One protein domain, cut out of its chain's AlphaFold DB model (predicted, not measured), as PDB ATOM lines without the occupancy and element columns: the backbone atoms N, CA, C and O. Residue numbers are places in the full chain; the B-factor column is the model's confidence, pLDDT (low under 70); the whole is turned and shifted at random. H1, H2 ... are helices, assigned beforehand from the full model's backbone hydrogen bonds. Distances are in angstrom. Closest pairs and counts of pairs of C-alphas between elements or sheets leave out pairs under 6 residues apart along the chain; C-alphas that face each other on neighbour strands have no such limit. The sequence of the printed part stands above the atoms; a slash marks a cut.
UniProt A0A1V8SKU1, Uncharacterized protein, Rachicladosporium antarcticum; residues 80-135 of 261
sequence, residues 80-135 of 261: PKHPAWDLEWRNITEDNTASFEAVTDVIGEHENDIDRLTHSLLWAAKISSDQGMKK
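This is residues 80 to 135 of the 261 residues of an uncharacterized protein of Rachicladosporium antarcticum (UniProt A0A1V8SKU1). Two helices make a helical hairpin: the longer H1 runs along most of a rod, and the shorter H2 folds back beside its second half. Before H1, residues 80 to 86 extend the rod, and the first half of H1 has no partner helix. The printed part has 56 residues, with two named helices in the order H1, H2 and no named strand; its class is all helix. It is loose, with a radius of gyration of the C-alphas of 14.4 A, and spans 49 by 19 by 12 A.

H1, residues 87 to 108, touches H2, residues 115 to 130, with its residues 97 to 107 alone. Their closest C-alphas, of Thr 104 and Leu 121, are 6.2 A apart. They form a hairpin, running opposite ways at a shallow tilt of 32 degrees, only just short of steep. Each O i to N i+4 pair of H1 is within hydrogen-bond range, and 10 of 12 in H2.

H1 begins at C-alpha 87 (115.062, 117.215, 149.953) and is 31.4 A long. H2 is 23.2 A long and ends at C-alpha 130 (102.814, 124.258, 135.660).

The C-alphas farthest apart, of Pro 80 and Asp 113, are 48.8 A apart. The printed part has no cut, and the link from H1 to H2 is short. Residues 85 to 92 stand free, of which 87 to 92 belong to H1. Mean pLDDT of the printed part is 70.6; residues 110 to 118 and 127 to 134 are among those under 70.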
ATOM      1  N   PRO A  80     109.284 119.388 158.836       80.56
ATOM      2  CA  PRO A  80     108.213 118.432 159.069       80.56
ATOM      3  C   PRO A  80     108.464 117.118 158.326       80.56
ATOM      4  O   PRO A  80     108.848 117.114 157.156       80.56
ATOM      5  N   LYS A  81     108.195 115.986 158.987       76.06
ATOM      6  CA  LYS A  81     108.264 114.649 158.375       76.06
ATOM      7  C   LYS A  81     107.091 114.450 157.418       76.06
ATOM      8  O   LYS A  81     106.117 113.776 157.746       76.06
ATOM      9  N   HIS A  82     107.156 115.081 156.257       75.25
ATOM     10  CA  HIS A  82     106.139 114.969 155.228       75.25
ATOM     11  C   HIS A  82     106.789 115.102 153.839       75.25
ATOM     12  O   HIS A  82     107.664 115.952 153.676       75.25
ATOM     13  N   PRO A  83     106.367 114.309 152.830       69.31
ATOM     14  CA  PRO A  83     107.038 114.233 151.523       69.31
ATOM     15  C   PRO A  83     107.226 115.578 150.810       69.31
ATOM     16  O   PRO A  83     108.175 115.759 150.062       69.31
ATOM     17  N   ALA A  84     106.346 116.548 151.071       65.44
ATOM     18  CA  ALA A  84     106.465 117.901 150.521       65.44
ATOM     19  C   ALA A  84     107.714 118.682 150.990       65.44
ATOM     20  O   ALA A  84     108.061 119.678 150.362       65.44
ATOM     21  N   TRP A  85     108.366 118.257 152.078       67.25
ATOM     22  CA  TRP A  85     109.602 118.851 152.605       67.25
ATOM     23  C   TRP A  85     110.809 117.912 152.474       67.25
ATOM     24  O   TRP A  85     111.861 118.180 153.052       67.25
ATOM     25  N   ASP A  86     110.668 116.819 151.721       77.94
ATOM     26  CA  ASP A  86     111.774 115.920 151.427       77.94
ATOM     27  C   ASP A  86     112.731 116.570 150.415       77.94
ATOM     28  O   ASP A  86     112.339 116.970 149.312       77.94
ATOM     29  N   LEU A  87     114.000 116.681 150.802       70.00
ATOM     30  CA  LEU A  87     115.062 117.215 149.953       70.00
ATOM     31  C   LEU A  87     115.276 116.340 148.713       70.00
ATOM     32  O   LEU A  87     115.584 116.874 147.649       70.00
ATOM     33  N   GLU A  88     115.066 115.025 148.817       77.50
ATOM     34  CA  GLU A  88     115.160 114.122 147.668       77.50
ATOM     35  C   GLU A  88     114.071 114.427 146.641       77.50
ATOM     36  O   GLU A  88     114.351 114.480 145.446       77.50
ATOM     37  N   TRP A  89     112.850 114.727 147.093       72.44
ATOM     38  CA  TRP A  89     111.750 115.086 146.200       72.44
ATOM     39  C   TRP A  89     112.034 116.380 145.439       72.44
ATOM     40  O   TRP A  89     111.766 116.468 144.240       72.44
ATOM     41  N   ARG A  90     112.638 117.365 146.116       67.38
ATOM     42  CA  ARG A  90     113.042 118.626 145.487       67.38
ATOM     43  C   ARG A  90     114.127 118.410 144.433       67.38
ATOM     44  O   ARG A  90     113.996 118.917 143.321       67.38
ATOM     45  N   ASN A  91     115.145 117.616 144.755       77.12
ATOM     46  CA  ASN A  91     116.216 117.286 143.813       77.12
ATOM     47  C   ASN A  91     115.667 116.529 142.596       77.12
ATOM     48  O   ASN A  91     115.978 116.889 141.468       77.12
ATOM     49  N   ILE A  92     114.760 115.566 142.801       77.19
ATOM     50  CA  ILE A  92     114.091 114.844 141.709       77.19
ATOM     51  C   ILE A  92     113.286 115.804 140.826       77.19
ATOM     52  O   ILE A  92     113.296 115.665 139.604       77.19
ATOM     53  N   THR A  93     112.580 116.782 141.403       71.56
ATOM     54  CA  THR A  93     111.858 117.779 140.597       71.56
ATOM     55  C   THR A  93     112.801 118.677 139.799       71.56
ATOM     56  O   THR A  93     112.538 118.894 138.620       71.56
ATOM     57  N   GLU A  94     113.907 119.133 140.396       74.88
ATOM     58  CA  GLU A  94     114.928 119.953 139.724       74.88
ATOM     59  C   GLU A  94     115.610 119.171 138.580       74.88
ATOM     60  O   GLU A  94     115.668 119.650 137.442       74.88
ATOM     61  N   ASP A  95     116.015 117.923 138.826       78.81
ATOM     62  CA  ASP A  95     116.628 117.036 137.828       78.81
ATOM     63  C   ASP A  95     115.663 116.703 136.680       78.81
ATOM     64  O   ASP A  95     116.045 116.701 135.503       78.81
ATOM     65  N   ASN A  96     114.388 116.461 136.998       78.06
ATOM     66  CA  ASN A  96     113.358 116.244 135.988       78.06
ATOM     67  C   ASN A  96     113.158 117.497 135.133       78.06
ATOM     68  O   ASN A  96     113.072 117.377 133.912       78.06
ATOM     69  N   THR A  97     113.122 118.695 135.730       74.62
ATOM     70  CA  THR A  97     113.009 119.944 134.961       74.62
ATOM     71  C   THR A  97     114.192 120.160 134.025       74.62
ATOM     72  O   THR A  97     113.968 120.423 132.846       74.62
ATOM     73  N   ALA A  98     115.425 119.940 134.490       77.75
ATOM     74  CA  ALA A  98     116.617 120.042 133.650       77.75
ATOM     75  C   ALA A  98     116.598 119.021 132.497       77.75
ATOM     76  O   ALA A  98     116.949 119.338 131.360       77.75
ATOM     77  N   SER A  99     116.125 117.802 132.769       78.44
ATOM     78  CA  SER A  99     115.961 116.763 131.747       78.44
ATOM     79  C   SER A  99     114.905 117.147 130.705       78.44
ATOM     80  O   SER A  99     115.110 116.929 129.510       78.44
ATOM     81  N   PHE A 100     113.787 117.747 131.126       75.12
ATOM     82  CA  PHE A 100     112.752 118.233 130.211       75.12
ATOM     83  C   PHE A 100     113.233 119.410 129.360       75.12
ATOM     84  O   PHE A 100     112.917 119.445 128.172       75.12
ATOM     85  N   GLU A 101     114.005 120.342 129.921       76.62
ATOM     86  CA  GLU A 101     114.616 121.440 129.160       76.62
ATOM     87  C   GLU A 101     115.579 120.906 128.097       76.62
ATOM     88  O   GLU A 101     115.418 121.228 126.924       76.62
ATOM     89  N   ALA A 102     116.479 119.986 128.460       79.25
ATOM     90  CA  ALA A 102     117.411 119.374 127.510       79.25
ATOM     91  C   ALA A 102     116.697 118.635 126.362       79.25
ATOM     92  O   ALA A 102     117.107 118.720 125.205       79.25
ATOM     93  N   VAL A 103     115.604 117.924 126.657       77.25
ATOM     94  CA  VAL A 103     114.779 117.267 125.628       77.25
ATOM     95  C   VAL A 103     114.069 118.295 124.747       77.25
ATOM     96  O   VAL A 103     113.960 118.094 123.539       77.25
ATOM     97  N   THR A 104     113.595 119.396 125.329       71.50
ATOM     98  CA  THR A 104     112.920 120.471 124.592       71.50
ATOM     99  C   THR A 104     113.888 121.181 123.646       71.50
ATOM    100  O   THR A 104     113.519 121.420 122.499       71.50
ATOM    101  N   ASP A 105     115.131 121.425 124.070       78.50
ATOM    102  CA  ASP A 105     116.184 122.021 123.237       78.50
ATOM    103  C   ASP A 105     116.517 121.136 122.028       78.50
ATOM    104  O   ASP A 105     116.470 121.597 120.889       78.50
ATOM    105  N   VAL A 106     116.755 119.837 122.248       78.88
ATOM    106  CA  VAL A 106     117.066 118.884 121.164       78.88
ATOM    107  C   VAL A 106     115.910 118.761 120.166       78.88
ATOM    108  O   VAL A 106     116.131 118.632 118.963       78.88
ATOM    109  N   ILE A 107     114.662 118.795 120.640       71.44
ATOM    110  CA  ILE A 107     113.487 118.740 119.758       71.44
ATOM    111  C   ILE A 107     113.298 120.070 119.013       71.44
ATOM    112  O   ILE A 107     112.930 120.050 117.837       71.44
ATOM    113  N   GLY A 108     113.570 121.208 119.658       69.44
ATOM    114  CA  GLY A 108     113.511 122.537 119.046       69.44
ATOM    115  C   GLY A 108     114.516 122.715 117.904       69.44
ATOM    116  O   GLY A 108     114.195 123.321 116.886       69.44
ATOM    117  N   GLU A 109     115.698 122.105 117.994       72.56
ATOM    118  CA  GLU A 109     116.676 122.091 116.892       72.56
ATOM    119  C   GLU A 109     116.192 121.306 115.653       72.56
ATOM    120  O   GLU A 109     116.682 121.522 114.541       72.56
ATOM    121  N   HIS A 110     115.195 120.431 115.814       68.62
ATOM    122  CA  HIS A 110     114.643 119.561 114.770       68.62
ATOM    123  C   HIS A 110     113.183 119.890 114.393       68.62
ATOM    124  O   HIS A 110     112.489 119.056 113.807       68.62
ATOM    125  N   GLU A 111     112.723 121.116 114.676       58.62
ATOM    126  CA  GLU A 111     111.318 121.565 114.583       58.62
ATOM    127  C   GLU A 111     110.664 121.404 113.189       58.62
ATOM    128  O   GLU A 111     109.442 121.424 113.068       58.62
ATOM    129  N   ASN A 112     111.448 121.175 112.132       59.22
ATOM    130  CA  ASN A 112     110.954 121.186 110.753       59.22
ATOM    131  C   ASN A 112     110.365 119.866 110.225       59.22
ATOM    132  O   ASN A 112     109.806 119.899 109.132       59.22
ATOM    133  N   ASP A 113     110.459 118.731 110.932       61.12
ATOM    134  CA  ASP A 113     110.152 117.430 110.296       61.12
ATOM    135  C   ASP A 113     109.030 116.587 110.925       61.12
ATOM    136  O   ASP A 113     108.663 115.557 110.357       61.12
ATOM    137  N   ILE A 114     108.458 116.943 112.086       62.53
ATOM    138  CA  ILE A 114     107.536 116.016 112.772       62.53
ATOM    139  C   ILE A 114     106.404 116.736 113.530       62.53
ATOM    140  O   ILE A 114     106.554 117.088 114.697       62.53
ATOM    141  N   ASP A 115     105.205 116.796 112.931       66.38
ATOM    142  CA  ASP A 115     103.940 117.245 113.566       66.38
ATOM    143  C   ASP A 115     103.619 116.528 114.900       66.38
ATOM    144  O   ASP A 115     102.889 117.030 115.758       66.38
ATOM    145  N   ARG A 116     104.155 115.316 115.101       62.72
ATOM    146  CA  ARG A 116     104.023 114.574 116.368       62.72
ATOM    147  C   ARG A 116     104.887 115.146 117.495       62.72
ATOM    148  O   ARG A 116     104.500 115.004 118.654       62.72
ATOM    149  N   LEU A 117     106.021 115.772 117.178       67.62
ATOM    150  CA  LEU A 117     106.938 116.335 118.171       67.62
ATOM    151  C   LEU A 117     106.459 117.691 118.688       67.62
ATOM    152  O   LEU A 117     106.663 118.006 119.858       67.62
ATOM    153  N   THR A 118     105.723 118.444 117.873       67.81
ATOM    154  CA  THR A 118     105.094 119.711 118.265       67.81
ATOM    155  C   THR A 118     104.120 119.519 119.427       67.81
ATOM    156  O   THR A 118     104.101 120.313 120.366       67.81
ATOM    157  N   HIS A 119     103.351 118.423 119.426       71.62
ATOM    158  CA  HIS A 119     102.451 118.101 120.536       71.62
ATOM    159  C   HIS A 119     103.222 117.751 121.819       71.62
ATOM    160  O   HIS A 119     102.850 118.219 122.894       71.62
ATOM    161  N   SER A 120     104.311 116.976 121.738       71.38
ATOM    162  CA  SER A 120     105.151 116.699 122.914       71.38
ATOM    163  C   SER A 120     105.866 117.944 123.434       71.38
ATOM    164  O   SER A 120     105.953 118.107 124.646       71.38
ATOM    165  N   LEU A 121     106.303 118.846 122.550       71.25
ATOM    166  CA  LEU A 121     106.945 120.106 122.922       71.25
ATOM    167  C   LEU A 121     105.959 121.032 123.648       71.25
ATOM    168  O   LEU A 121     106.274 121.583 124.697       71.25
ATOM    169  N   LEU A 122     104.723 121.125 123.146       75.38
ATOM    170  CA  LEU A 122     103.648 121.881 123.791       75.38
ATOM    171  C   LEU A 122     103.323 121.325 125.186       75.38
ATOM    172  O   LEU A 122     103.118 122.088 126.129       75.38
ATOM    173  N   TRP A 123     103.281 119.998 125.334       74.12
ATOM    174  CA  TRP A 123     103.050 119.350 126.626       74.12
ATOM    175  C   TRP A 123     104.225 119.522 127.590       74.12
ATOM    176  O   TRP A 123     103.982 119.800 128.760       74.12
ATOM    177  N   ALA A 124     105.468 119.414 127.122       69.12
ATOM    178  CA  ALA A 124     106.661 119.656 127.932       69.12
ATOM    179  C   ALA A 124     106.728 121.117 128.404       69.12
ATOM    180  O   ALA A 124     106.895 121.367 129.596       69.12
ATOM    181  N   ALA A 125     106.475 122.075 127.507       70.12
ATOM    182  CA  ALA A 125     106.381 123.494 127.842       70.12
ATOM    183  C   ALA A 125     105.258 123.768 128.853       70.12
ATOM    184  O   ALA A 125     105.446 124.515 129.813       70.12
ATOM    185  N   LYS A 126     104.099 123.116 128.687       73.19
ATOM    186  CA  LYS A 126     102.989 123.212 129.636       73.19
ATOM    187  C   LYS A 126     103.372 122.652 131.004       73.19
ATOM    188  O   LYS A 126     103.155 123.336 131.995       73.19
ATOM    189  N   ILE A 127     103.959 121.458 131.059       69.25
ATOM    190  CA  ILE A 127     104.408 120.833 132.307       69.25
ATOM    191  C   ILE A 127     105.429 121.733 132.995       69.25
ATOM    192  O   ILE A 127     105.232 122.025 134.166       69.25
ATOM    193  N   SER A 128     106.437 122.228 132.273       65.50
ATOM    194  CA  SER A 128     107.447 123.157 132.796       65.50
ATOM    195  C   SER A 128     106.816 124.446 133.350       65.50
ATOM    196  O   SER A 128     107.151 124.881 134.449       65.50
ATOM    197  N   SER A 129     105.803 124.998 132.671       64.25
ATOM    198  CA  SER A 129     105.069 126.179 133.154       64.25
ATOM    199  C   SER A 129     104.178 125.922 134.382       64.25
ATOM    200  O   SER A 129     103.902 126.855 135.135       64.25
ATOM    201  N   ASP A 130     103.742 124.676 134.594       61.56
ATOM    202  CA  ASP A 130     102.814 124.258 135.660       61.56
ATOM    203  C   ASP A 130     103.546 123.595 136.853       61.56
ATOM    204  O   ASP A 130     102.909 123.193 137.824       61.56
ATOM    205  N   GLN A 131     104.889 123.514 136.830       55.84
ATOM    206  CA  GLN A 131     105.723 122.978 137.931       55.84
ATOM    207  C   GLN A 131     105.686 123.841 139.209       55.84
ATOM    208  O   GLN A 131     106.265 123.485 140.236       55.84
ATOM    209  N   GLY A 132     104.995 124.981 139.192       58.25
ATOM    210  CA  GLY A 132     104.726 125.738 140.403       58.25
ATOM    211  C   GLY A 132     103.698 125.005 141.255       58.25
ATOM    212  O   GLY A 132     102.504 125.078 140.973       58.25
ATOM    213  N   MET A 133     104.140 124.346 142.331       57.03
ATOM    214  CA  MET A 133     103.240 123.806 143.351       57.03
ATOM    215  C   MET A 133     102.209 124.888 143.707       57.03
ATOM    216  O   MET A 133     102.584 125.979 144.153       57.03
ATOM    217  N   LYS A 134     100.920 124.637 143.434       64.38
ATOM    218  CA  LYS A 134      99.869 125.646 143.605       64.38
ATOM    219  C   LYS A 134      99.854 126.072 145.068       64.38
ATOM    220  O   LYS A 134      99.390 125.321 145.924       64.38
ATOM    221  N   LYS A 135     100.398 127.261 145.352       70.50
ATOM    222  CA  LYS A 135     100.562 127.744 146.724       70.50
ATOM    223  C   LYS A 135      99.179 127.773 147.391       70.50
ATOM    224  O   LYS A 135      98.270 128.419 146.849       70.50
TER     225      LYS A 135